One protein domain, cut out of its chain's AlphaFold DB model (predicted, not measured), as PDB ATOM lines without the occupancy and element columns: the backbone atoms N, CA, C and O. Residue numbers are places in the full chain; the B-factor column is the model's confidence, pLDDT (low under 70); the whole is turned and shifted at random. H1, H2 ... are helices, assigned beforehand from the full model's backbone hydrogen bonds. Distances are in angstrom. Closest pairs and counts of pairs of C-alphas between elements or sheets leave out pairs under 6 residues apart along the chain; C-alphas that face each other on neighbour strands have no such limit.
ATOM      1  N   VAL A 100       6.352 -19.585 -19.358       78.25
ATOM      2  CA  VAL A 100       7.666 -19.640 -18.689       78.25
ATOM      3  C   VAL A 100       8.628 -20.611 -19.385       78.25
ATOM      4  O   VAL A 100       9.808 -20.308 -19.549       78.25
ATOM      5  N   LEU A 101       8.136 -21.771 -19.840       76.06
ATOM      6  CA  LEU A 101       8.947 -22.727 -20.601       76.06
ATOM      7  C   LEU A 101       9.352 -22.154 -21.962       76.06
ATOM      8  O   LEU A 101      10.502 -22.301 -22.368       76.06
ATOM      9  N   ILE A 102       8.431 -21.479 -22.653       79.56
ATOM     10  CA  ILE A 102       8.686 -20.824 -23.941       79.56
ATOM     11  C   ILE A 102       9.729 -19.716 -23.764       79.56
ATOM     12  O   ILE A 102      10.706 -19.685 -24.511       79.56
ATOM     13  N   ALA A 103       9.581 -18.871 -22.744       80.44
ATOM     14  CA  ALA A 103      10.548 -17.833 -22.401       80.44
ATOM     15  C   ALA A 103      11.932 -18.421 -22.086       80.44
ATOM     16  O   ALA A 103      12.938 -17.984 -22.646       80.44
ATOM     17  N   GLY A 104      11.992 -19.471 -21.261       75.62
ATOM     18  CA  GLY A 104      13.236 -20.175 -20.945       75.62
ATOM     19  C   GLY A 104      13.911 -20.774 -22.183       75.62
ATOM     20  O   GLY A 104      15.121 -20.621 -22.364       75.62
ATOM     21  N   LEU A 105      13.137 -21.399 -23.076       77.56
ATOM     22  CA  LEU A 105      13.633 -21.919 -24.353       77.56
ATOM     23  C   LEU A 105      14.147 -20.799 -25.259       77.56
ATOM     24  O   LEU A 105      15.215 -20.955 -25.843       77.56
ATOM     25  N   MET A 106      13.435 -19.673 -25.359       81.38
ATOM     26  CA  MET A 106      13.844 -18.514 -26.159       81.38
ATOM     27  C   MET A 106      15.145 -17.895 -25.645       81.38
ATOM     28  O   MET A 106      16.064 -17.658 -26.436       81.38
ATOM     29  N   ALA A 107      15.261 -17.676 -24.334       80.56
ATOM     30  CA  ALA A 107      16.477 -17.157 -23.717       80.56
ATOM     31  C   ALA A 107      17.652 -18.125 -23.916       80.56
ATOM     32  O   ALA A 107      18.715 -17.725 -24.400       80.56
ATOM     33  N   GLY A 108      17.445 -19.414 -23.628       76.12
ATOM     34  CA  GLY A 108      18.459 -20.453 -23.802       76.12
ATOM     35  C   GLY A 108      18.930 -20.579 -25.252       76.12
ATOM     36  O   GLY A 108      20.133 -20.613 -25.510       76.12
ATOM     37  N   LEU A 109      18.000 -20.569 -26.208       77.69
ATOM     38  CA  LEU A 109      18.297 -20.585 -27.639       77.69
ATOM     39  C   LEU A 109      19.087 -19.362 -28.094       77.69
ATOM     40  O   LEU A 109      20.026 -19.506 -28.873       77.69
ATOM     41  N   SER A 110      18.722 -18.179 -27.607       80.75
ATOM     42  CA  SER A 110      19.403 -16.928 -27.949       80.75
ATOM     43  C   SER A 110      20.850 -16.944 -27.458       80.75
ATOM     44  O   SER A 110      21.781 -16.697 -28.229       80.75
ATOM     45  N   ILE A 111      21.067 -17.329 -26.199       79.69
ATOM     46  CA  ILE A 111      22.410 -17.459 -25.621       79.69
ATOM     47  C   ILE A 111      23.218 -18.506 -26.398       79.69
ATOM     48  O   ILE A 111      24.341 -18.236 -26.828       79.69
ATOM     49  N   LEU A 112      22.638 -19.679 -26.645       76.19
ATOM     50  CA  LEU A 112      23.321 -20.770 -27.331       76.19
ATOM     51  C   LEU A 112      23.681 -20.411 -28.781       76.19
ATOM     52  O   LEU A 112      24.812 -20.657 -29.201       76.19
ATOM     53  N   ALA A 113      22.777 -19.772 -29.527       77.44
ATOM     54  CA  ALA A 113      23.046 -19.281 -30.877       77.44
ATOM     55  C   ALA A 113      24.211 -18.275 -30.890       77.44
ATOM     56  O   ALA A 113      25.081 -18.353 -31.759       77.44
ATOM     57  N   THR A 114      24.286 -17.390 -29.890       81.31
ATOM     58  CA  THR A 114      25.406 -16.448 -29.724       81.31
ATOM     59  C   THR A 114      26.730 -17.175 -29.564       81.31
ATOM     60  O   THR A 114      27.696 -16.865 -30.263       81.31
ATOM     61  N   VAL A 115      26.773 -18.150 -28.652       80.56
ATOM     62  CA  VAL A 115      27.979 -18.926 -28.344       80.56
ATOM     63  C   VAL A 115      28.443 -19.671 -29.589       80.56
ATOM     64  O   VAL A 115      29.603 -19.564 -29.981       80.56
ATOM     65  N   VAL A 116      27.524 -20.356 -30.265       78.88
ATOM     66  CA  VAL A 116      27.787 -21.126 -31.485       78.88
ATOM     67  C   VAL A 116      28.353 -20.247 -32.588       78.88
ATOM     68  O   VAL A 116      29.401 -20.560 -33.154       78.88
ATOM     69  N   VAL A 117      27.688 -19.134 -32.891       79.06
ATOM     70  CA  VAL A 117      28.096 -18.243 -33.978       79.06
ATOM     71  C   VAL A 117      29.426 -17.561 -33.653       79.06
ATOM     72  O   VAL A 117      30.308 -17.505 -34.512       79.06
ATOM     73  N   THR A 118      29.613 -17.124 -32.406       82.25
ATOM     74  CA  THR A 118      30.867 -16.519 -31.942       82.25
ATOM     75  C   THR A 118      32.025 -17.503 -32.038       82.25
ATOM     76  O   THR A 118      33.038 -17.177 -32.649       82.25
ATOM     77  N   ILE A 119      31.875 -18.728 -31.523       80.81
ATOM     78  CA  ILE A 119      32.910 -19.769 -31.618       80.81
ATOM     79  C   ILE A 119      33.223 -20.069 -33.084       80.81
ATOM     80  O   ILE A 119      34.388 -20.078 -33.470       80.81
ATOM     81  N   THR A 120      32.197 -20.261 -33.914       79.69
ATOM     82  CA  THR A 120      32.348 -20.573 -35.342       79.69
ATOM     83  C   THR A 120      33.178 -19.503 -36.056       79.69
ATOM     84  O   THR A 120      34.164 -19.821 -36.724       79.69
ATOM     85  N   PHE A 121      32.828 -18.224 -35.895       79.81
ATOM     86  CA  PHE A 121      33.561 -17.133 -36.535       79.81
ATOM     87  C   PHE A 121      34.951 -16.909 -35.937       79.81
ATOM     88  O   PHE A 121      35.891 -16.659 -36.692       79.81
ATOM     89  N   THR A 122      35.115 -17.047 -34.619       81.31
ATOM     90  CA  THR A 122      36.429 -16.972 -33.966       81.31
ATOM     91  C   THR A 122      37.356 -18.072 -34.474       81.31
ATOM     92  O   THR A 122      38.502 -17.791 -34.805       81.31
ATOM     93  N   VAL A 123      36.870 -19.307 -34.629       78.75
ATOM     94  CA  VAL A 123      37.658 -20.415 -35.193       78.75
ATOM     95  C   VAL A 123      38.073 -20.107 -36.632       78.75
ATOM     96  O   VAL A 123      39.248 -20.245 -36.970       78.75
ATOM     97  N   LEU A 124      37.150 -19.632 -37.474       76.88
ATOM     98  CA  LEU A 124      37.468 -19.239 -38.853       76.88
ATOM     99  C   LEU A 124      38.499 -18.096 -38.919       76.88
ATOM    100  O   LEU A 124      39.372 -18.105 -39.789       76.88
ATOM    101  N   TRP A 125      38.433 -17.145 -37.985       79.19
ATOM    102  CA  TRP A 125      39.395 -16.048 -37.849       79.19
ATOM    103  C   TRP A 125      40.777 -16.532 -37.398       79.19
ATOM    104  O   TRP A 125      41.780 -16.232 -38.050       79.19
ATOM    105  N   CYS A 126      40.841 -17.314 -36.315       78.19
ATOM    106  CA  CYS A 126      42.081 -17.858 -35.757       78.19
ATOM    107  C   CYS A 126      42.810 -18.765 -36.753       78.19
ATOM    108  O   CYS A 126      44.034 -18.744 -36.819       78.19
ATOM    109  N   ARG A 127      42.067 -19.510 -37.580       72.81
ATOM    110  CA  ARG A 127      42.626 -20.332 -38.664       72.81
ATOM    111  C   ARG A 127      43.072 -19.525 -39.885       72.81
ATOM    112  O   ARG A 127      43.563 -20.113 -40.842       72.81
ATOM    113  N   GLY A 128      42.881 -18.206 -39.883       66.75
ATOM    114  CA  GLY A 128      43.227 -17.338 -41.006       66.75
ATOM    115  C   GLY A 128      42.383 -17.584 -42.259       66.75
ATOM    116  O   GLY A 128      42.806 -17.200 -43.343       66.75
ATOM    117  N   ALA A 129      41.207 -18.205 -42.131       70.81
ATOM    118  CA  ALA A 129      40.344 -18.508 -43.270       70.81
ATOM    119  C   ALA A 129      39.561 -17.277 -43.753       70.81
ATOM    120  O   ALA A 129      39.231 -17.190 -44.935       70.81
ATOM    121  N   VAL A 130      39.255 -16.331 -42.854       71.75
ATOM    122  CA  VAL A 130      38.344 -15.209 -43.131       71.75
ATOM    123  C   VAL A 130      38.875 -13.866 -42.605       71.75
ATOM    124  O   VAL A 130      39.537 -13.833 -41.572       71.75
ATOM    125  N   ASP A 131      38.556 -12.758 -43.286       76.00
ATOM    126  CA  ASP A 131      38.823 -11.383 -42.824       76.00
ATOM    127  C   ASP A 131      37.847 -10.855 -41.752       76.00
ATOM    128  O   ASP A 131      36.635 -11.073 -41.785       76.00
ATOM    129  N   GLY A 132      38.365 -10.030 -40.840       67.25
ATOM    130  CA  GLY A 132      37.716  -9.693 -39.569       67.25
ATOM    131  C   GLY A 132      36.644  -8.630 -39.716       67.25
ATOM    132  O   GLY A 132      35.666  -8.629 -38.975       67.25
ATOM    133  N   ARG A 133      36.766  -7.771 -40.738       74.00
ATOM    134  CA  ARG A 133      35.739  -6.774 -41.071       74.00
ATOM    135  C   ARG A 133      34.414  -7.433 -41.473       74.00
ATOM    136  O   ARG A 133      33.359  -6.967 -41.059       74.00
ATOM    137  N   GLY A 134      34.463  -8.529 -42.236       67.25
ATOM    138  CA  GLY A 134      33.263  -9.277 -42.633       67.25
ATOM    139  C   GLY A 134      32.637 -10.054 -41.473       67.25
ATOM    140  O   GLY A 134      31.415 -10.166 -41.390       67.25
ATOM    141  N   ILE A 135      33.470 -10.538 -40.549       76.06
ATOM    142  CA  ILE A 135      33.035 -11.211 -39.320       76.06
ATOM    143  C   ILE A 135      32.331 -10.229 -38.376       76.06
ATOM    144  O   ILE A 135      31.256 -10.542 -37.872       76.06
ATOM    145  N   ALA A 136      32.890  -9.030 -38.183       76.56
ATOM    146  CA  ALA A 136      32.346  -8.028 -37.268       76.56
ATOM    147  C   ALA A 136      30.901  -7.633 -37.616       76.56
ATOM    148  O   ALA A 136      30.052  -7.591 -36.731       76.56
ATOM    149  N   ALA A 137      30.592  -7.426 -38.901       73.31
ATOM    150  CA  ALA A 137      29.233  -7.096 -39.338       73.31
ATOM    151  C   ALA A 137      28.226  -8.230 -39.060       73.31
ATOM    152  O   ALA A 137      27.094  -7.973 -38.654       73.31
ATOM    153  N   ARG A 138      28.633  -9.497 -39.237       75.94
ATOM    154  CA  ARG A 138      27.775 -10.668 -38.966       75.94
ATOM    155  C   ARG A 138      27.581 -10.928 -37.487       75.94
ATOM    156  O   ARG A 138      26.464 -11.228 -37.078       75.94
ATOM    157  N   LEU A 139      28.630 -10.748 -36.693       79.62
ATOM    158  CA  LEU A 139      28.516 -10.795 -35.243       79.62
ATOM    159  C   LEU A 139      27.601  -9.684 -34.728       79.62
ATOM    160  O   LEU A 139      26.744  -9.970 -33.904       79.62
ATOM    161  N   ALA A 140      27.702  -8.459 -35.253       80.50
ATOM    162  CA  ALA A 140      26.829  -7.358 -34.846       80.50
ATOM    163  C   ALA A 140      25.336  -7.684 -35.042       80.50
ATOM    164  O   ALA A 140      24.551  -7.499 -34.117       80.50
ATOM    165  N   ALA A 141      24.938  -8.236 -36.195       74.44
ATOM    166  CA  ALA A 141      23.543  -8.648 -36.397       74.44
ATOM    167  C   ALA A 141      23.107  -9.784 -35.476       74.44
ATOM    168  O   ALA A 141      21.982  -9.770 -34.985       74.44
ATOM    169  N   VAL A 142      23.985 -10.755 -35.229       79.38
ATOM    170  CA  VAL A 142      23.688 -11.853 -34.304       79.38
ATOM    171  C   VAL A 142      23.490 -11.303 -32.895       79.38
ATOM    172  O   VAL A 142      22.507 -11.649 -32.257       79.38
ATOM    173  N   TYR A 143      24.339 -10.379 -32.440       82.69
ATOM    174  CA  TYR A 143      24.164  -9.728 -31.144       82.69
ATOM    175  C   TYR A 143      22.853  -8.945 -31.055       82.69
ATOM    176  O   TYR A 143      22.162  -9.066 -30.050       82.69
ATOM    177  N   ILE A 144      22.461  -8.206 -32.098       79.06
ATOM    178  CA  ILE A 144      21.163  -7.509 -32.124       79.06
ATOM    179  C   ILE A 144      20.006  -8.508 -31.996       79.06
ATOM    180  O   ILE A 144      19.117  -8.308 -31.171       79.06
ATOM    181  N   ALA A 145      20.027  -9.598 -32.767       78.62
ATOM    182  CA  ALA A 145      18.988 -10.626 -32.715       78.62
ATOM    183  C   ALA A 145      18.919 -11.319 -31.344       78.62
ATOM    184  O   ALA A 145      17.837 -11.626 -30.856       78.62
ATOM    185  N   VAL A 146      20.067 -11.525 -30.699       81.69
ATOM    186  CA  VAL A 146      20.170 -12.142 -29.372       81.69
ATOM    187  C   VAL A 146      19.656 -11.208 -28.292       81.69
ATOM    188  O   VAL A 146      18.887 -11.643 -27.445       81.69
ATOM    189  N   ILE A 147      20.052  -9.934 -28.323       84.44
ATOM    190  CA  ILE A 147      19.536  -8.920 -27.399       84.44
ATOM    191  C   ILE A 147      18.015  -8.855 -27.540       84.44
ATOM    192  O   ILE A 147      17.313  -8.914 -26.535       84.44
ATOM    193  N   ALA A 148      17.509  -8.825 -28.776       83.44
ATOM    194  CA  ALA A 148      16.078  -8.848 -29.036       83.44
ATOM    195  C   ALA A 148      15.411 -10.118 -28.487       83.44
ATOM    196  O   ALA A 148      14.353 -10.023 -27.872       83.44
ATOM    197  N   GLY A 149      16.029 -11.291 -28.652       82.19
ATOM    198  CA  GLY A 149      15.481 -12.557 -28.172       82.19
ATOM    199  C   GLY A 149      15.490 -12.710 -26.650       82.19
ATOM    200  O   GLY A 149      14.506 -13.177 -26.084       82.19
ATOM    201  N   VAL A 150      16.554 -12.265 -25.973       84.50
ATOM    202  CA  VAL A 150      16.641 -12.265 -24.503       84.50
ATOM    203  C   VAL A 150      15.660 -11.259 -23.907       84.50
ATOM    204  O   VAL A 150      14.935 -11.610 -22.981       84.50
ATOM    205  N   LEU A 151      15.584 -10.041 -24.452       85.44
ATOM    206  CA  LEU A 151      14.601  -9.048 -24.010       85.44
ATOM    207  C   LEU A 151      13.168  -9.526 -24.259       85.44
ATOM    208  O   LEU A 151      12.348  -9.438 -23.354       85.44
ATOM    209  N   SER A 152      12.886 -10.104 -25.431       85.19
ATOM    210  CA  SER A 152      11.569 -10.683 -25.726       85.19
ATOM    211  C   SER A 152      11.228 -11.811 -24.749       85.19
ATOM    212  O   SER A 152      10.092 -11.901 -24.314       85.19
ATOM    213  N   ALA A 153      12.197 -12.650 -24.363       83.19
ATOM    214  CA  ALA A 153      11.982 -13.707 -23.376       83.19
ATOM    215  C   ALA A 153      11.681 -13.157 -21.973       83.19
ATOM    216  O   ALA A 153      10.791 -13.676 -21.303       83.19
ATOM    217  N   LEU A 154      12.386 -12.106 -21.541       84.50
ATOM    218  CA  LEU A 154      12.114 -11.430 -20.268       84.50
ATOM    219  C   LEU A 154      10.715 -10.802 -20.272       84.50
ATOM    220  O   LEU A 154       9.920 -11.065 -19.375       84.50
ATOM    221  N   TRP A 155      10.389 -10.048 -21.321       85.69
ATOM    222  CA  TRP A 155       9.095  -9.375 -21.464       85.69
ATOM    223  C   TRP A 155       7.931 -10.330 -21.741       85.69
ATOM    224  O   TRP A 155       6.780  -9.949 -21.579       85.69
ATOM    225  N   LEU A 156       8.203 -11.577 -22.131       81.75
ATOM    226  CA  LEU A 156       7.176 -12.610 -22.235       81.75
ATOM    227  C   LEU A 156       6.621 -13.016 -20.864       81.75
ATOM    228  O   LEU A 156       5.467 -13.415 -20.765       81.75
ATOM    229  N   VAL A 157       7.478 -12.992 -19.838       79.75
ATOM    230  CA  VAL A 157       7.124 -13.374 -18.466       79.75
ATOM    231  C   VAL A 157       6.626 -12.160 -17.701       79.75
ATOM    232  O   VAL A 157       5.626 -12.247 -17.002       79.75
ATOM    233  N   GLU A 158       7.313 -11.034 -17.862       81.69
ATOM    234  CA  GLU A 158       7.003  -9.790 -17.170       81.69
ATOM    235  C   GLU A 158       7.038  -8.638 -18.185       81.69
ATOM    236  O   GLU A 158       8.080  -7.994 -18.376       81.69
ATOM    237  N   PRO A 159       5.939  -8.417 -18.929       80.94
ATOM    238  CA  PRO A 159       5.901  -7.348 -19.908       80.94
ATOM    239  C   PRO A 159       5.900  -5.984 -19.199       80.94
ATOM    240  O   PRO A 159       5.262  -5.819 -18.160       80.94
ATOM    241  N   PRO A 160       6.593  -4.975 -19.754       80.50
ATOM    242  CA  PRO A 160       6.674  -3.642 -19.159       80.50
ATOM    243  C   PRO A 160       5.330  -2.895 -19.151       80.50
ATOM    244  O   PRO A 160       5.152  -1.983 -18.348       80.50
ATOM    245  N   LEU A 161       4.396  -3.267 -20.031       80.12
ATOM    246  CA  LEU A 161       3.007  -2.808 -20.034       80.12
ATOM    247  C   LEU A 161       2.085  -4.021 -19.926       80.12
ATOM    248  O   LEU A 161       2.391  -5.067 -20.496       80.12
ATOM    249  N   HIS A 162       0.949  -3.867 -19.239       82.56
ATOM    250  CA  HIS A 162      -0.019  -4.953 -19.012       82.56
ATOM    251  C   HIS A 162       0.613  -6.175 -18.310       82.56
ATOM    252  O   HIS A 162       0.349  -7.322 -18.675       82.56
ATOM    253  N   ALA A 163       1.489  -5.921 -17.325       78.69
ATOM    254  CA  ALA A 163       2.253  -6.930 -16.574       78.69
ATOM    255  C   ALA A 163       1.374  -8.002 -15.909       78.69
ATOM    256  O   ALA A 163       1.781  -9.151 -15.762       78.69
ATOM    257  N   ASP A 164       0.151  -7.635 -15.545       82.69
ATOM    258  CA  ASP A 164      -0.855  -8.481 -14.917       82.69
ATOM    259  C   ASP A 164      -1.609  -9.386 -15.901       82.69
ATOM    260  O   ASP A 164      -2.204 -10.373 -15.475       82.69
ATOM    261  N   ALA A 165      -1.556  -9.121 -17.212       79.06
ATOM    262  CA  ALA A 165      -2.359  -9.838 -18.203       79.06
ATOM    263  C   ALA A 165      -2.087 -11.352 -18.230       79.06
ATOM    264  O   ALA A 165      -3.022 -12.154 -18.319       79.06
ATOM    265  N   LEU A 166      -0.812 -11.753 -18.145       79.81
ATOM    266  CA  LEU A 166      -0.419 -13.163 -18.137       79.81
ATOM    267  C   LEU A 166      -0.874 -13.858 -16.851       79.81
ATOM    268  O   LEU A 166      -1.471 -14.932 -16.921       79.81
ATOM    269  N   ASP A 167      -0.630 -13.241 -15.695       81.44
ATOM    270  CA  ASP A 167      -0.964 -13.809 -14.388       81.44
ATOM    271  C   ASP A 167      -2.476 -13.875 -14.159       81.44
ATOM    272  O   ASP A 167      -2.984 -14.890 -13.670       81.44
ATOM    273  N   ALA A 168      -3.219 -12.847 -14.571       80.56
ATOM    274  CA  ALA A 168      -4.675 -12.813 -14.495       80.56
ATOM    275  C   ALA A 168      -5.296 -13.943 -15.329       80.56
ATOM    276  O   ALA A 168      -6.122 -14.711 -14.826       80.56
ATOM    277  N   LEU A 169      -4.851 -14.114 -16.579       79.44
ATOM    278  CA  LEU A 169      -5.366 -15.163 -17.461       79.44
ATOM    279  C   LEU A 169      -4.912 -16.564 -17.022       79.44
ATOM    280  O   LEU A 169      -5.685 -17.520 -17.098       79.44
ATOM    281  N   ALA A 170      -3.679 -16.707 -16.528       80.00
ATOM    282  CA  ALA A 170      -3.179 -17.968 -15.987       80.00
ATOM    283  C   ALA A 170      -3.949 -18.404 -14.735       80.00
ATOM    284  O   ALA A 170      -4.223 -19.595 -14.574       80.00
ATOM    285  N   THR A 171      -4.316 -17.455 -13.871       82.31
ATOM    286  CA  THR A 171      -5.118 -17.711 -12.667       82.31
ATOM    287  C   THR A 171      -6.538 -18.123 -13.048       82.31
ATOM    288  O   THR A 171      -6.976 -19.202 -12.653       82.31
ATOM    289  N   ALA A 172      -7.201 -17.373 -13.934       80.88
ATOM    290  CA  ALA A 172      -8.540 -17.713 -14.421       80.88
ATOM    291  C   ALA A 172      -8.605 -19.117 -15.056       80.88
ATOM    292  O   ALA A 172      -9.516 -19.894 -14.772       80.88
ATOM    293  N   LEU A 173      -7.603 -19.489 -15.863       80.88
ATOM    294  CA  LEU A 173      -7.514 -20.820 -16.477       80.88
ATOM    295  C   LEU A 173      -7.192 -21.944 -15.483       80.88
ATOM    296  O   LEU A 173      -7.510 -23.107 -15.756       80.88
ATOM    297  N   ARG A 174      -6.516 -21.639 -14.369       81.31
ATOM    298  CA  ARG A 174      -6.248 -22.601 -13.287       81.31
ATOM    299  C   ARG A 174      -7.492 -22.870 -12.454       81.31
ATOM    300  O   ARG A 174      -7.718 -24.022 -12.095       81.31
ATOM    301  N   ASP A 175      -8.310 -21.848 -12.236       82.12
ATOM    302  CA  ASP A 175      -9.548 -21.933 -11.456       82.12
ATOM    303  C   ASP A 175     -10.712 -22.578 -12.235       82.12
ATOM    304  O   ASP A 175     -11.834 -22.669 -11.743       82.12
ATOM    305  N   GLY A 176     -10.444 -23.082 -13.446       73.00
ATOM    306  CA  GLY A 176     -11.425 -23.753 -14.303       73.00
ATOM    307  C   GLY A 176     -12.239 -22.806 -15.187       73.00
ATOM    308  O   GLY A 176     -13.160 -23.267 -15.860       73.00
ATOM    309  N   GLY A 177     -11.896 -21.516 -15.205       70.69
ATOM    310  CA  GLY A 177     -12.486 -20.515 -16.088       70.69
ATOM    311  C   GLY A 177     -12.061 -20.673 -17.549       70.69
ATOM    312  O   GLY A 177     -11.128 -21.411 -17.888       70.69
ATOM    313  N   SER A 178     -12.763 -19.970 -18.433       70.88
ATOM    314  CA  SER A 178     -12.516 -19.964 -19.873       70.88
ATOM    315  C   SER A 178     -11.793 -18.694 -20.323       70.88
ATOM    316  O   SER A 178     -11.903 -17.644 -19.701       70.88
ATOM    317  N   ILE A 179     -11.113 -18.751 -21.474       67.94
ATOM    318  CA  ILE A 179     -10.551 -17.552 -22.131       67.94
ATOM    319  C   ILE A 179     -11.654 -16.535 -22.467       67.94
ATOM    320  O   ILE A 179     -11.391 -15.339 -22.506       67.94
ATOM    321  N   PHE A 180     -12.886 -17.001 -22.681       67.75
ATOM    322  CA  PHE A 180     -14.037 -16.136 -22.949       67.75
ATOM    323  C   PHE A 180     -14.503 -15.331 -21.730       67.75
ATOM    324  O   PHE A 180     -15.214 -14.348 -21.913       67.75
ATOM    325  N   ASP A 181     -14.097 -15.727 -20.520       66.12
ATOM    326  CA  ASP A 181     -14.425 -15.014 -19.281       66.12
ATOM    327  C   ASP A 181     -13.400 -13.910 -18.966       66.12
ATOM    328  O   ASP A 181     -13.611 -13.102 -18.065       66.12
ATOM    329  N   ALA A 182     -12.280 -13.876 -19.696       67.06
ATOM    330  CA  ALA A 182     -11.252 -12.862 -19.542       67.06
ATOM    331  C   ALA A 182     -11.550 -11.623 -20.394       67.06
ATOM    332  O   ALA A 182     -12.008 -11.725 -21.535       67.06
ATOM    333  N   ASP A 183     -11.205 -10.449 -19.862       72.38
ATOM    334  CA  ASP A 183     -11.297  -9.191 -20.599       72.38
ATOM    335  C   ASP A 183     -10.541  -9.285 -21.932       72.38
ATOM    336  O   ASP A 183      -9.386  -9.723 -21.993       72.38
ATOM    337  N   GLY A 184     -11.178  -8.824 -23.015       70.31
ATOM    338  CA  GLY A 184     -10.611  -8.884 -24.369       70.31
ATOM    339  C   GLY A 184      -9.247  -8.191 -24.501       70.31
ATOM    340  O   GLY A 184      -8.468  -8.529 -25.391       70.31
ATOM    341  N   VAL A 185      -8.932  -7.277 -23.579       75.06
ATOM    342  CA  VAL A 185      -7.617  -6.640 -23.431       75.06
ATOM    343  C   VAL A 185      -6.536  -7.669 -23.094       75.06
ATOM    344  O   VAL A 185      -5.546  -7.764 -23.818       75.06
ATOM    345  N   HIS A 186      -6.738  -8.499 -22.067       78.88
ATOM    346  CA  HIS A 186      -5.753  -9.503 -21.649       78.88
ATOM    347  C   HIS A 186      -5.512 -10.544 -22.744       78.88
ATOM    348  O   HIS A 186      -4.369 -10.877 -23.051       78.88
ATOM    349  N   VAL A 187      -6.577 -11.008 -23.403       77.06
ATOM    350  CA  VAL A 187      -6.458 -11.957 -24.522       77.06
ATOM    351  C   VAL A 187      -5.699 -11.330 -25.695       77.06
ATOM    352  O   VAL A 187      -4.829 -11.976 -26.281       77.06
ATOM    353  N   GLY A 188      -5.976 -10.064 -26.015       77.88
ATOM    354  CA  GLY A 188      -5.287  -9.330 -27.073       77.88
ATOM    355  C   GLY A 188      -3.788  -9.161 -26.809       77.88
ATOM    356  O   GLY A 188      -2.982  -9.437 -27.702       77.88
ATOM    357  N   VAL A 189      -3.405  -8.798 -25.583       81.75
ATOM    358  CA  VAL A 189      -1.996  -8.695 -25.165       81.75
ATOM    359  C   VAL A 189      -1.286 -10.038 -25.346       81.75
ATOM    360  O   VAL A 189      -0.251 -10.099 -26.015       81.75
ATOM    361  N   ILE A 190      -1.875 -11.136 -24.867       82.50
ATOM    362  CA  ILE A 190      -1.286 -12.473 -25.014       82.50
ATOM    363  C   ILE A 190      -1.106 -12.850 -26.485       82.50
ATOM    364  O   ILE A 190      -0.027 -13.289 -26.876       82.50
ATOM    365  N   VAL A 191      -2.106 -12.618 -27.338       82.81
ATOM    366  CA  VAL A 191      -1.993 -12.899 -28.778       82.81
ATOM    367  C   VAL A 191      -0.837 -12.111 -29.409       82.81
ATOM    368  O   VAL A 191      -0.068 -12.676 -30.190       82.81
ATOM    369  N   THR A 192      -0.648 -10.838 -29.049       83.19
ATOM    370  CA  THR A 192       0.492 -10.049 -29.553       83.19
ATOM    371  C   THR A 192       1.843 -10.591 -29.079       83.19
ATOM    372  O   THR A 192       2.772 -10.702 -29.886       83.19
ATOM    373  N   GLN A 193       1.946 -11.047 -27.827       84.00
ATOM    374  CA  GLN A 193       3.151 -11.705 -27.313       84.00
ATOM    375  C   GLN A 193       3.444 -13.033 -28.030       84.00
ATOM    376  O   GLN A 193       4.606 -13.359 -28.284       84.00
ATOM    377  N   MET A 194       2.415 -13.785 -28.436       83.44
ATOM    378  CA  MET A 194       2.590 -15.001 -29.239       83.44
ATOM    379  C   MET A 194       3.202 -14.703 -30.612       83.44
ATOM    380  O   MET A 194       4.121 -15.404 -31.043       83.44
ATOM    381  N   PHE A 195       2.745 -13.647 -31.292       83.50
ATOM    382  CA  PHE A 195       3.360 -13.205 -32.549       83.50
ATOM    383  C   PHE A 195       4.812 -12.771 -32.350       83.50
ATOM    384  O   PHE A 195       5.676 -13.115 -33.157       83.50
ATOM    385  N   ALA A 196       5.104 -12.083 -31.250       83.00
ATOM    386  CA  ALA A 196       6.463 -11.698 -30.905       83.00
ATOM    387  C   ALA A 196       7.385 -12.917 -30.704       83.00
ATOM    388  O   ALA A 196       8.490 -12.971 -31.253       83.00
ATOM    389  N   ALA A 197       6.904 -13.952 -30.005       81.25
ATOM    390  CA  ALA A 197       7.626 -15.214 -29.850       81.25
ATOM    391  C   ALA A 197       7.917 -15.884 -31.206       81.25
ATOM    392  O   ALA A 197       9.036 -16.349 -31.440       81.25
ATOM    393  N   LEU A 198       6.955 -15.870 -32.139       84.06
ATOM    394  CA  LEU A 198       7.148 -16.377 -33.503       84.06
ATOM    395  C   LEU A 198       8.210 -15.581 -34.273       84.06
ATOM    396  O   LEU A 198       9.071 -16.177 -34.925       84.06
ATOM    397  N   PHE A 199       8.191 -14.248 -34.183       84.56
ATOM    398  CA  PHE A 199       9.198 -13.400 -34.826       84.56
ATOM    399  C   PHE A 199      10.596 -13.651 -34.262       84.56
ATOM    400  O   PHE A 199      11.548 -13.796 -35.033       84.56
ATOM    401  N   THR A 200      10.722 -13.799 -32.942       81.81
ATOM    402  CA  THR A 200      11.996 -14.158 -32.309       81.81
ATOM    403  C   THR A 200      12.485 -15.538 -32.741       81.81
ATOM    404  O   THR A 200      13.668 -15.711 -33.036       81.81
ATOM    405  N   PHE A 201      11.601 -16.531 -32.843       80.50
ATOM    406  CA  PHE A 201      11.988 -17.853 -33.337       80.50
ATOM    407  C   PHE A 201      12.496 -17.792 -34.787       80.50
ATOM    408  O   PHE A 201      13.521 -18.390 -35.120       80.50
ATOM    409  N   GLY A 202      11.841 -16.994 -35.637       80.94
ATOM    410  CA  GLY A 202      12.299 -16.716 -37.000       80.94
ATOM    411  C   GLY A 202      13.686 -16.062 -37.049       80.94
ATOM    412  O   GLY A 202      14.531 -16.473 -37.849       80.94
ATOM    413  N   LEU A 203      13.955 -15.099 -36.160       82.00
ATOM    414  CA  LEU A 203      15.275 -14.472 -36.010       82.00
ATOM    415  C   LEU A 203      16.357 -15.497 -35.655       82.00
ATOM    416  O   LEU A 203      17.423 -15.504 -36.272       82.00
ATOM    417  N   LEU A 204      16.076 -16.396 -34.709       79.06
ATOM    418  CA  LEU A 204      17.013 -17.437 -34.283       79.06
ATOM    419  C   LEU A 204      17.355 -18.402 -35.423       79.06
ATOM    420  O   LEU A 204      18.532 -18.698 -35.648       79.06
ATOM    421  N   ILE A 205      16.353 -18.841 -36.191       81.25
ATOM    422  CA  ILE A 205      16.566 -19.671 -37.387       81.25
ATOM    423  C   ILE A 205      17.476 -18.947 -38.382       81.25
ATOM    424  O   ILE A 205      18.411 -19.544 -38.919       81.25
ATOM    425  N   ALA A 206      17.239 -17.656 -38.611       81.94
ATOM    426  CA  ALA A 206      18.060 -16.869 -39.518       81.94
ATOM    427  C   ALA A 206      19.503 -16.705 -39.027       81.94
ATOM    428  O   ALA A 206      20.422 -16.779 -39.841       81.94
ATOM    429  N   CYS A 207      19.738 -16.561 -37.720       78.94
ATOM    430  CA  CYS A 207      21.087 -16.538 -37.146       78.94
ATOM    431  C   CYS A 207      21.837 -17.859 -37.373       78.94
ATOM    432  O   CYS A 207      23.010 -17.844 -37.759       78.94
ATOM    433  N   ILE A 208      21.168 -19.000 -37.191       78.69
ATOM    434  CA  ILE A 208      21.755 -20.323 -37.454       78.69
ATOM    435  C   ILE A 208      22.065 -20.474 -38.946       78.69
ATOM    436  O   ILE A 208      23.168 -20.889 -39.311       78.69
ATOM    437  N   ALA A 209      21.130 -20.081 -39.813       81.12
ATOM    438  CA  ALA A 209      21.312 -20.121 -41.260       81.12
ATOM    439  C   ALA A 209      22.464 -19.213 -41.720       81.12
ATOM    440  O   ALA A 209      23.277 -19.609 -42.560       81.12
ATOM    441  N   LEU A 210      22.598 -18.026 -41.121       81.25
ATOM    442  CA  LEU A 210      23.735 -17.129 -41.319       81.25
ATOM    443  C   LEU A 210      25.050 -17.800 -40.919       81.25
ATOM    444  O   LEU A 210      26.010 -17.745 -41.686       81.25
ATOM    445  N   GLY A 211      25.117 -18.455 -39.759       78.56
ATOM    446  CA  GLY A 211      26.304 -19.194 -39.322       78.56
ATOM    447  C   GLY A 211      26.671 -20.316 -40.296       78.56
ATOM    448  O   GLY A 211      27.751 -20.296 -40.889       78.56
ATOM    449  N   LEU A 212      25.743 -21.247 -40.533       80.88
ATOM    450  CA  LEU A 212      25.933 -22.405 -41.412       80.88
ATOM    451  C   LEU A 212      26.310 -22.008 -42.834       80.88
ATOM    452  O   LEU A 212      27.264 -22.543 -43.396       80.88
ATOM    453  N   GLY A 213      25.591 -21.057 -43.421       82.56
ATOM    454  CA  GLY A 213      25.885 -20.635 -44.778       82.56
ATOM    455  C   GLY A 213      27.174 -19.802 -44.873       82.56
ATOM    456  O   GLY A 213      27.817 -19.825 -45.916       82.56
ATOM    457  N   SER A 214      27.627 -19.146 -43.794       80.56
ATOM    458  CA  SER A 214      28.963 -18.519 -43.754       80.56
ATOM    459  C   SER A 214      30.065 -19.572 -43.794       80.56
ATOM    460  O   SER A 214      30.992 -19.451 -44.592       80.56
ATOM    461  N   VAL A 215      29.943 -20.629 -42.980       81.56
ATOM    462  CA  VAL A 215      30.870 -21.769 -43.008       81.56
ATOM    463  C   VAL A 215      30.861 -22.403 -44.395       81.56
ATOM    464  O   VAL A 215      31.904 -22.506 -45.036       81.56
ATOM    465  N   ALA A 216      29.679 -22.746 -44.909       83.44
ATOM    466  CA  ALA A 216      29.534 -23.364 -46.219       83.44
ATOM    467  C   ALA A 216      30.134 -22.500 -47.343       83.44
ATOM    468  O   ALA A 216      30.787 -23.047 -48.228       83.44
ATOM    469  N   ALA A 217      30.005 -21.170 -47.282       82.62
ATOM    470  CA  ALA A 217      30.608 -20.267 -48.263       82.62
ATOM    471  C   ALA A 217      32.139 -20.369 -48.297       82.62
ATOM    472  O   ALA A 217      32.741 -20.410 -49.370       82.62
ATOM    473  N   VAL A 218      32.778 -20.453 -47.126       80.81
ATOM    474  CA  VAL A 218      34.234 -20.620 -47.009       80.81
ATOM    475  C   VAL A 218      34.671 -21.975 -47.574       80.81
ATOM    476  O   VAL A 218      35.662 -22.053 -48.303       80.81
ATOM    477  N   TYR A 219      33.913 -23.045 -47.319       80.31
ATOM    478  CA  TYR A 219      34.208 -24.379 -47.859       80.31
ATOM    479  C   TYR A 219      33.974 -24.494 -49.374       80.31
ATOM    480  O   TYR A 219      34.748 -25.160 -50.066       80.31
ATOM    481  N   VAL A 220      32.950 -23.822 -49.910       80.94
ATOM    482  CA  VAL A 220      32.711 -23.723 -51.360       80.94
ATOM    483  C   VAL A 220      33.844 -22.945 -52.027       80.94
ATOM    484  O   VAL A 220      34.398 -23.420 -53.019       80.94
ATOM    485  N   HIS A 221      34.234 -21.799 -51.462       81.81
ATOM    486  CA  HIS A 221      35.298 -20.959 -52.008       81.81
ATOM    487  C   HIS A 221      36.673 -21.645 -51.963       81.81
ATOM    488  O   HIS A 221      37.388 -21.656 -52.960       81.81
ATOM    489  N   SER A 222      37.005 -22.317 -50.855       74.75
ATOM    490  CA  SER A 222      38.227 -23.132 -50.722       74.75
ATOM    491  C   SER A 222      38.204 -24.424 -51.548       74.75
ATOM    492  O   SER A 222      39.151 -25.209 -51.510       74.75
ATOM    493  N   SER A 223      37.139 -24.681 -52.319       72.38
ATOM    494  CA  SER A 223      37.032 -25.856 -53.187       72.38
ATOM    495  C   SER A 223      37.138 -27.202 -52.450       72.38
ATOM    496  O   SER A 223      37.463 -28.225 -53.071       72.38
ATOM    497  N   SER A 224      36.814 -27.210 -51.155       68.88
ATOM    498  CA  SER A 224      36.937 -28.356 -50.254       68.88
ATOM    499  C   SER A 224      36.037 -29.527 -50.668       68.88
ATOM    500  O   SER A 224      34.928 -29.347 -51.180       68.88
ATOM    501  N   ARG A 225      36.510 -30.761 -50.456       71.12
ATOM    502  CA  ARG A 225      35.740 -31.981 -50.748       71.12
ATOM    503  C   ARG A 225      34.976 -32.467 -49.503       71.12
ATOM    504  O   ARG A 225      35.502 -32.324 -48.405       71.12
ATOM    505  N   PRO A 226      33.778 -33.058 -49.663       75.00
ATOM    506  CA  PRO A 226      33.010 -33.183 -50.904       75.00
ATOM    507  C   PRO A 226      32.294 -31.870 -51.280       75.00
ATOM    508  O   PRO A 226      31.507 -31.329 -50.510       75.00
ATOM    509  N   ARG A 227      32.521 -31.370 -52.505       75.38
ATOM    510  CA  ARG A 227      32.017 -30.051 -52.948       75.38
ATOM    511  C   ARG A 227      30.490 -29.956 -52.983       75.38
ATOM    512  O   ARG A 227      29.944 -28.879 -52.776       75.38
ATOM    513  N   TRP A 228      29.800 -31.060 -53.270       78.50
ATOM    514  CA  TRP A 228      28.339 -31.081 -53.381       78.50
ATOM    515  C   TRP A 228      27.656 -30.809 -52.035       78.50
ATOM    516  O   TRP A 228      26.673 -30.077 -52.008       78.50
ATOM    517  N   LEU A 229      28.216 -31.327 -50.935       81.69
ATOM    518  CA  LEU A 229      27.682 -31.151 -49.585       81.69
ATOM    519  C   LEU A 229      27.709 -29.675 -49.189       81.69
ATOM    520  O   LEU A 229      26.704 -29.128 -48.752       81.69
ATOM    521  N   TRP A 230      28.846 -29.014 -49.409       81.94
ATOM    522  CA  TRP A 230      29.021 -27.599 -49.087       81.94
ATOM    523  C   TRP A 230      28.169 -26.694 -49.971       81.94
ATOM    524  O   TRP A 230      27.587 -25.728 -49.485       81.94
ATOM    525  N   LYS A 231      28.025 -27.037 -51.256       81.12
ATOM    526  CA  LYS A 231      27.102 -26.335 -52.154       81.12
ATOM    527  C   LYS A 231      25.644 -26.510 -51.734       81.12
ATOM    528  O   LYS A 231      24.910 -25.530 -51.750       81.12
ATOM    529  N   PHE A 232      25.243 -27.711 -51.321       81.25
ATOM    530  CA  PHE A 232      23.900 -27.980 -50.807       81.25
ATOM    531  C   PHE A 232      23.639 -27.222 -49.499       81.25
ATOM    532  O   PHE A 232      22.652 -26.502 -49.402       81.25
ATOM    533  N   ALA A 233      24.560 -27.299 -48.536       81.94
ATOM    534  CA  ALA A 233      24.465 -26.583 -47.265       81.94
ATOM    535  C   ALA A 233      24.443 -25.057 -47.450       81.94
ATOM    536  O   ALA A 233      23.735 -24.352 -46.731       81.94
ATOM    537  N   PHE A 234      25.189 -24.522 -48.420       84.00
ATOM    538  CA  PHE A 234      25.093 -23.108 -48.773       84.00
ATOM    539  C   PHE A 234      23.747 -22.792 -49.434       84.00
ATOM    540  O   PHE A 234      23.111 -21.807 -49.076       84.00
ATOM    541  N   TRP A 235      23.278 -23.639 -50.355       83.56
ATOM    542  CA  TRP A 235      22.011 -23.455 -51.063       83.56
ATOM    543  C   TRP A 235      20.807 -23.408 -50.110       83.56
ATOM    544  O   TRP A 235      19.996 -22.488 -50.210       83.56
ATOM    545  N   THR A 236      20.727 -24.310 -49.126       81.75
ATOM    546  CA  THR A 236      19.640 -24.318 -48.125       81.75
ATOM    547  C   THR A 236      19.632 -23.074 -47.237       81.75
ATOM    548  O   THR A 236      18.582 -22.673 -46.746       81.75
ATOM    549  N   ASN A 237      20.791 -22.439 -47.046       83.44
ATOM    550  CA  ASN A 237      20.966 -21.257 -46.197       83.44
ATOM    551  C   ASN A 237      21.151 -19.960 -47.002       83.44
ATOM    552  O   ASN A 237      21.417 -18.898 -46.437       83.44
ATOM    553  N   ARG A 238      21.001 -20.024 -48.330       82.38
ATOM    554  CA  ARG A 238      21.259 -18.908 -49.247       82.38
ATOM    555  C   ARG A 238      20.372 -17.704 -48.957       82.38
ATOM    556  O   ARG A 238      20.838 -16.571 -49.039       82.38
ATOM    557  N   TRP A 239      19.117 -17.950 -48.589       81.50
ATOM    558  CA  TRP A 239      18.140 -16.914 -48.253       81.50
ATOM    559  C   TRP A 239      18.634 -15.990 -47.130       81.50
ATOM    560  O   TRP A 239      18.379 -14.792 -47.166       81.50
ATOM    561  N   ALA A 240      19.423 -16.510 -46.187       79.19
ATOM    562  CA  ALA A 240      19.981 -15.737 -45.086       79.19
ATOM    563  C   ALA A 240      21.124 -14.797 -45.527       79.19
ATOM    564  O   ALA A 240      21.466 -13.862 -44.813       79.19
ATOM    565  N   MET A 241      21.710 -15.002 -46.714       78.25
ATOM    566  CA  MET A 241      22.907 -14.284 -47.182       78.25
ATOM    567  C   MET A 241      22.626 -12.991 -47.949       78.25
ATOM    568  O   MET A 241      23.564 -12.253 -48.256       78.25
ATOM    569  N   HIS A 242      21.369 -12.714 -48.291       78.00
ATOM    570  CA  HIS A 242      21.000 -11.534 -49.068       78.00
ATOM    571  C   HIS A 242      20.947 -10.277 -48.196       78.00
ATOM    572  O   HIS A 242      20.489 -10.322 -47.061       78.00
ATOM    573  N   ALA A 243      21.350  -9.129 -48.754       70.88
ATOM    574  CA  ALA A 243      21.299  -7.836 -48.063       70.88
ATOM    575  C   ALA A 243      19.877  -7.465 -47.593       70.88
ATOM    576  O   ALA A 243      19.710  -6.920 -46.509       70.88
ATOM    577  N   LEU A 244      18.850  -7.823 -48.372       72.25
ATOM    578  CA  LEU A 244      17.444  -7.632 -47.992       72.25
ATOM    579  C   LEU A 244      17.077  -8.378 -46.706       72.25
ATOM    580  O   LEU A 244      16.292  -7.871 -45.909       72.25
ATOM    581  N   THR A 245      17.691  -9.537 -46.465       74.50
ATOM    582  CA  THR A 245      17.415 -10.337 -45.274       74.50
ATOM    583  C   THR A 245      17.838  -9.605 -44.001       74.50
ATOM    584  O   THR A 245      17.187  -9.728 -42.971       74.50
ATOM    585  N   TRP A 246      18.856  -8.745 -44.068       72.44
ATOM    586  CA  TRP A 246      19.284  -7.929 -42.929       72.44
ATOM    587  C   TRP A 246      18.216  -6.932 -42.500       72.44
ATOM    588  O   TRP A 246      17.925  -6.814 -41.312       72.44
ATOM    589  N   TRP A 247      17.588  -6.268 -43.471       78.19
ATOM    590  CA  TRP A 247      16.478  -5.363 -43.202       78.19
ATOM    591  C   TRP A 247      15.283  -6.108 -42.623       78.19
ATOM    592  O   TRP A 247      14.712  -5.656 -41.635       78.19
ATOM    593  N   THR A 248      14.952  -7.284 -43.164       78.25
ATOM    594  CA  THR A 248      13.858  -8.089 -42.606       78.25
ATOM    595  C   THR A 248      14.142  -8.547 -41.180       78.25
ATOM    596  O   THR A 248      13.234  -8.517 -40.361       78.25
ATOM    597  N   LEU A 249      15.387  -8.907 -40.844       79.19
ATOM    598  CA  LEU A 249      15.745  -9.289 -39.475       79.19
ATOM    599  C   LEU A 249      15.664  -8.099 -38.522       79.19
ATOM    600  O   LEU A 249      15.121  -8.230 -37.432       79.19
ATOM    601  N   PHE A 250      16.136  -6.924 -38.934       81.44
ATOM    602  CA  PHE A 250      16.024  -5.723 -38.110       81.44
ATOM    603  C   PHE A 250      14.560  -5.341 -37.845       81.44
ATOM    604  O   PHE A 250      14.187  -5.040 -36.709       81.44
ATOM    605  N   ILE A 251      13.713  -5.414 -38.876       84.69
ATOM    606  CA  ILE A 251      12.272  -5.171 -38.757       84.69
ATOM    607  C   ILE A 251      11.629  -6.206 -37.830       84.69
ATOM    608  O   ILE A 251      10.912  -5.823 -36.913       84.69
ATOM    609  N   LEU A 252      11.916  -7.497 -38.013       85.56
ATOM    610  CA  LEU A 252      11.384  -8.568 -37.163       85.56
ATOM    611  C   LEU A 252      11.829  -8.429 -35.704       85.56
ATOM    612  O   LEU A 252      11.019  -8.643 -34.810       85.56
ATOM    613  N   ALA A 253      13.080  -8.036 -35.451       83.94
ATOM    614  CA  ALA A 253      13.585  -7.784 -34.101       83.94
ATOM    615  C   ALA A 253      12.853  -6.616 -33.441       83.94
ATOM    616  O   ALA A 253      12.423  -6.721 -32.295       83.94
ATOM    617  N   SER A 254      12.657  -5.531 -34.189       86.88
ATOM    618  CA  SER A 254      11.953  -4.345 -33.702       86.88
ATOM    619  C   SER A 254      10.481  -4.648 -33.422       86.88
ATOM    620  O   SER A 254       9.978  -4.327 -32.351       86.88
ATOM    621  N   LEU A 255       9.804  -5.322 -34.358       86.06
ATOM    622  CA  LEU A 255       8.418  -5.760 -34.200       86.06
ATOM    623  C   LEU A 255       8.264  -6.729 -33.033       86.06
ATOM    624  O   LEU A 255       7.329  -6.576 -32.261       86.06
ATOM    625  N   SER A 256       9.184  -7.684 -32.875       85.38
ATOM    626  CA  SER A 256       9.173  -8.598 -31.734       85.38
ATOM    627  C   SER A 256       9.204  -7.823 -30.427       85.38
ATOM    628  O   SER A 256       8.311  -7.996 -29.612       85.38
ATOM    629  N   LEU A 257      10.161  -6.905 -30.267       85.38
ATOM    630  CA  LEU A 257      10.299  -6.111 -29.048       85.38
ATOM    631  C   LEU A 257       9.049  -5.279 -28.751       85.38
ATOM    632  O   LEU A 257       8.551  -5.325 -27.629       85.38
ATOM    633  N   ILE A 258       8.511  -4.580 -29.754       86.38
ATOM    634  CA  ILE A 258       7.281  -3.778 -29.624       86.38
ATOM    635  C   ILE A 258       6.087  -4.656 -29.227       86.38
ATOM    636  O   ILE A 258       5.281  -4.265 -28.389       86.38
ATOM    637  N   MET A 259       5.960  -5.842 -29.819       85.50
ATOM    638  CA  MET A 259       4.839  -6.747 -29.559       85.50
ATOM    639  C   MET A 259       4.972  -7.449 -28.203       85.50
ATOM    640  O   MET A 259       3.977  -7.594 -27.502       85.50
ATOM    641  N   THR A 260       6.185  -7.823 -27.777       83.25
ATOM    642  CA  THR A 260       6.416  -8.361 -26.425       83.25
ATOM    643  C   THR A 260       6.252  -7.319 -25.327       83.25
ATOM    644  O   THR A 260       5.907  -7.686 -24.210       83.25
ATOM    645  N   SER A 261       6.495  -6.034 -25.611       80.38
ATOM    646  CA  SER A 261       6.459  -4.989 -24.585       80.38
ATOM    647  C   SER A 261       5.047  -4.538 -24.194       80.38
ATOM    648  O   SER A 261       4.906  -3.740 -23.274       80.38
ATOM    649  N   GLY A 262       4.010  -4.992 -24.904       75.88
ATOM    650  CA  GLY A 262       2.629  -4.520 -24.757       75.88
ATOM    651  C   GLY A 262       2.299  -3.280 -25.601       75.88
ATOM    652  O   GLY A 262       1.138  -3.076 -25.949       75.88
ATOM    653  N   LEU A 263       3.306  -2.524 -26.067       82.44
ATOM    654  CA  LEU A 263       3.109  -1.380 -26.974       82.44
ATOM    655  C   LEU A 263       2.456  -1.785 -28.300       82.44
ATOM    656  O   LEU A 263       1.714  -1.011 -28.900       82.44
ATOM    657  N   GLY A 264       2.745  -2.997 -28.778       79.25
ATOM    658  CA  GLY A 264       2.150  -3.536 -29.995       79.25
ATOM    659  C   GLY A 264       0.635  -3.696 -29.892       79.25
ATOM    660  O   GLY A 264      -0.064  -3.421 -30.865       79.25
ATOM    661  N   PHE A 265       0.127  -4.075 -28.716       82.31
ATOM    662  CA  PHE A 265      -1.308  -4.154 -28.465       82.31
ATOM    663  C   PHE A 265      -1.946  -2.759 -28.471       82.31
ATOM    664  O   PHE A 265      -2.892  -2.538 -29.224       82.31
ATOM    665  N   ASP A 266      -1.382  -1.802 -27.729       82.94
ATOM    666  CA  ASP A 266      -1.892  -0.423 -27.666       82.94
ATOM    667  C   ASP A 266      -1.884   0.266 -29.042       82.94
ATOM    668  O   ASP A 266      -2.800   1.011 -29.401       82.94
ATOM    669  N   TRP A 267      -0.861  -0.004 -29.857       81.69
ATOM    670  CA  TRP A 267      -0.794   0.500 -31.225       81.69
ATOM    671  C   TRP A 267      -1.870  -0.124 -32.122       81.69
ATOM    672  O   TRP A 267      -2.531   0.599 -32.867       81.69
ATOM    673  N   LEU A 268      -2.077  -1.445 -32.041       80.38
ATOM    674  CA  LEU A 268      -3.103  -2.136 -32.826       80.38
ATOM    675  C   LEU A 268      -4.506  -1.657 -32.456       80.38
ATOM    676  O   LEU A 268      -5.293  -1.361 -33.353       80.38
ATOM    677  N   THR A 269      -4.823  -1.533 -31.168       82.19
ATOM    678  CA  THR A 269      -6.138  -1.050 -30.717       82.19
ATOM    679  C   THR A 269      -6.398   0.381 -31.174       82.19
ATOM    680  O   THR A 269      -7.471   0.663 -31.705       82.19
ATOM    681  N   SER A 270      -5.397   1.259 -31.078       79.88
ATOM    682  CA  SER A 270      -5.475   2.636 -31.579       79.88
ATOM    683  C   SER A 270      -5.661   2.690 -33.098       79.88
ATOM    684  O   SER A 270      -6.468   3.470 -33.604       79.88
ATOM    685  N   ALA A 271      -4.948   1.841 -33.843       77.75
ATOM    686  CA  ALA A 271      -5.072   1.756 -35.294       77.75
ATOM    687  C   ALA A 271      -6.459   1.246 -35.718       77.75
ATOM    688  O   ALA A 271      -7.067   1.820 -36.619       77.75
ATOM    689  N   PHE A 272      -6.989   0.215 -35.055       80.00
ATOM    690  CA  PHE A 272      -8.339  -0.286 -35.320       80.00
ATOM    691  C   PHE A 272      -9.417   0.734 -34.956       80.00
ATOM    692  O   PHE A 272     -10.362   0.897 -35.723       80.00
ATOM    693  N   ALA A 273      -9.264   1.457 -33.844       78.62
ATOM    694  CA  ALA A 273     -10.176   2.536 -33.474       78.62
ATOM    695  C   ALA A 273     -10.213   3.633 -34.550       78.62
ATOM    696  O   ALA A 273     -11.290   4.019 -34.994       78.62
ATOM    697  N   TRP A 274      -9.045   4.056 -35.042       79.88
ATOM    698  CA  TRP A 274      -8.940   5.030 -36.131       79.88
ATOM    699  C   TRP A 274      -9.548   4.524 -37.451       79.88
ATOM    700  O   TRP A 274     -10.222   5.274 -38.158       79.88
ATOM    701  N   ILE A 275      -9.339   3.246 -37.792       78.38
ATOM    702  CA  ILE A 275      -9.943   2.628 -38.984       78.38
ATOM    703  C   ILE A 275     -11.468   2.601 -38.859       78.38
ATOM    704  O   ILE A 275     -12.150   2.987 -39.805       78.38
ATOM    705  N   ASN A 276     -11.997   2.179 -37.709       78.25
ATOM    706  CA  ASN A 276     -13.438   2.117 -37.471       78.25
ATOM    707  C   ASN A 276     -14.071   3.508 -37.519       78.25
ATOM    708  O   ASN A 276     -15.053   3.689 -38.226       78.25
ATOM    709  N   GLU A 277     -13.446   4.512 -36.898       78.12
ATOM    710  CA  GLU A 277     -13.880   5.911 -37.000       78.12
ATOM    711  C   GLU A 277     -13.957   6.369 -38.465       78.12
ATOM    712  O   GLU A 277     -14.891   7.061 -38.876       78.12
ATOM    713  N   ARG A 278     -12.998   5.946 -39.298       77.94
ATOM    714  CA  ARG A 278     -12.989   6.285 -40.722       77.94
ATOM    715  C   ARG A 278     -14.056   5.543 -41.521       77.94
ATOM    716  O   ARG A 278     -14.595   6.125 -42.458       77.94
ATOM    717  N   ILE A 279     -14.341   4.289 -41.182       75.69
ATOM    718  CA  ILE A 279     -15.408   3.494 -41.801       75.69
ATOM    719  C   ILE A 279     -16.770   4.086 -41.436       75.69
ATOM    720  O   ILE A 279     -17.579   4.325 -42.330       75.69
ATOM    721  N   ASP A 280     -16.991   4.405 -40.164       74.69
ATOM    722  CA  ASP A 280     -18.237   4.993 -39.673       74.69
ATOM    723  C   ASP A 280     -18.493   6.372 -40.295       74.69
ATOM    724  O   ASP A 280     -19.619   6.681 -40.674       74.69
TER     725      ASP A 280
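What this domain is: This is residues 100 to 280 of the 294 residues of an uncharacterized protein of Sanguibacter inulinus (UniProt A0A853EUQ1). Four helices, H1, H2, H4 and H7, lie roughly lengthwise together in an up-and-down bundle, each running against the one before it in the chain, with the long helix H4 along one side of it and reaching beyond H7 at both ends. Near the last residues of H4, H5 folds back along it and short H6 follows; near its first residues H3 crosses it, and H8 turns away from the bundle so that residues 270 to 280 stick out. The 181 printed residues hold eight named helices, H1 to H8 in chain order, and no named strand; the class is all helix. The whole is loose, with a radius of gyration of the C-alphas of 20.4 A, and elongated, spanning 62 by 40 by 27 A.

Where its parts are: Find C-alpha 184 at (-10.611, -8.884, -24.369); from there H4, residues 184 to 221, runs 54.9 A to C-alpha 221 at (35.298, -20.959, -52.008). Go back to C-alpha 100 at (7.666, -19.640, -18.689), where H1, residues 100 to 126, begins its 38.5 A. H2 is residues 132 to 157, 37.3 A long, and H3 is residues 164 to 174. After H4 come H5, residues 227 to 236, H6, residues 238 to 241, and H7, residues 243 to 260, 26.3 A long. H8, residues 263 to 280, runs 25.6 A to C-alpha 280 at (-18.237, 4.993, -39.673).

How they stand to each other: Start at the hub, H4, which touches the seven other helices. It touches H7 at a shallow tilt of 28 degrees, opposite ways, the closest C-alphas being those of Ala 196 and Ser 256, 4.2 A apart. With residues 193 to 210 alone it touches H2, closest at the C-alphas of Gly 149 and Thr 200, 5.6 A. H1 and H2 form a helical hairpin at a shallow tilt of 10 degrees, with the C-alphas of Ala 103 and Ala 153 closest at 4.5 A. H4 and H5 form another, closest at the C-alphas of Gly 213 and Phe 234, 4.8 A. H3 touches H4 about perpendicular, at 76 degrees, closest at the C-alphas of Ala 165 and His 186, 4.8 A. H7 and H8 touch only at the corner, and only just, with 3 pairs of C-alphas within 8 A. H1 and H7 are apart. Every O i to N i+4 pair is within hydrogen-bond range in H1, H3, H4, H5 and H8, against 19 of 22 in H2 and 13 of 14 in H7; H6 is too short for such a pair.

The domain as a whole: Look to Arg 225 and Asp 280 for the two C-alphas farthest apart, 66.4 A. The printed part has no cut, and no link is long. Mean pLDDT of the printed part is 79.3; it is under 70 at residues 128, 132, 134, 179 to 182 and 224.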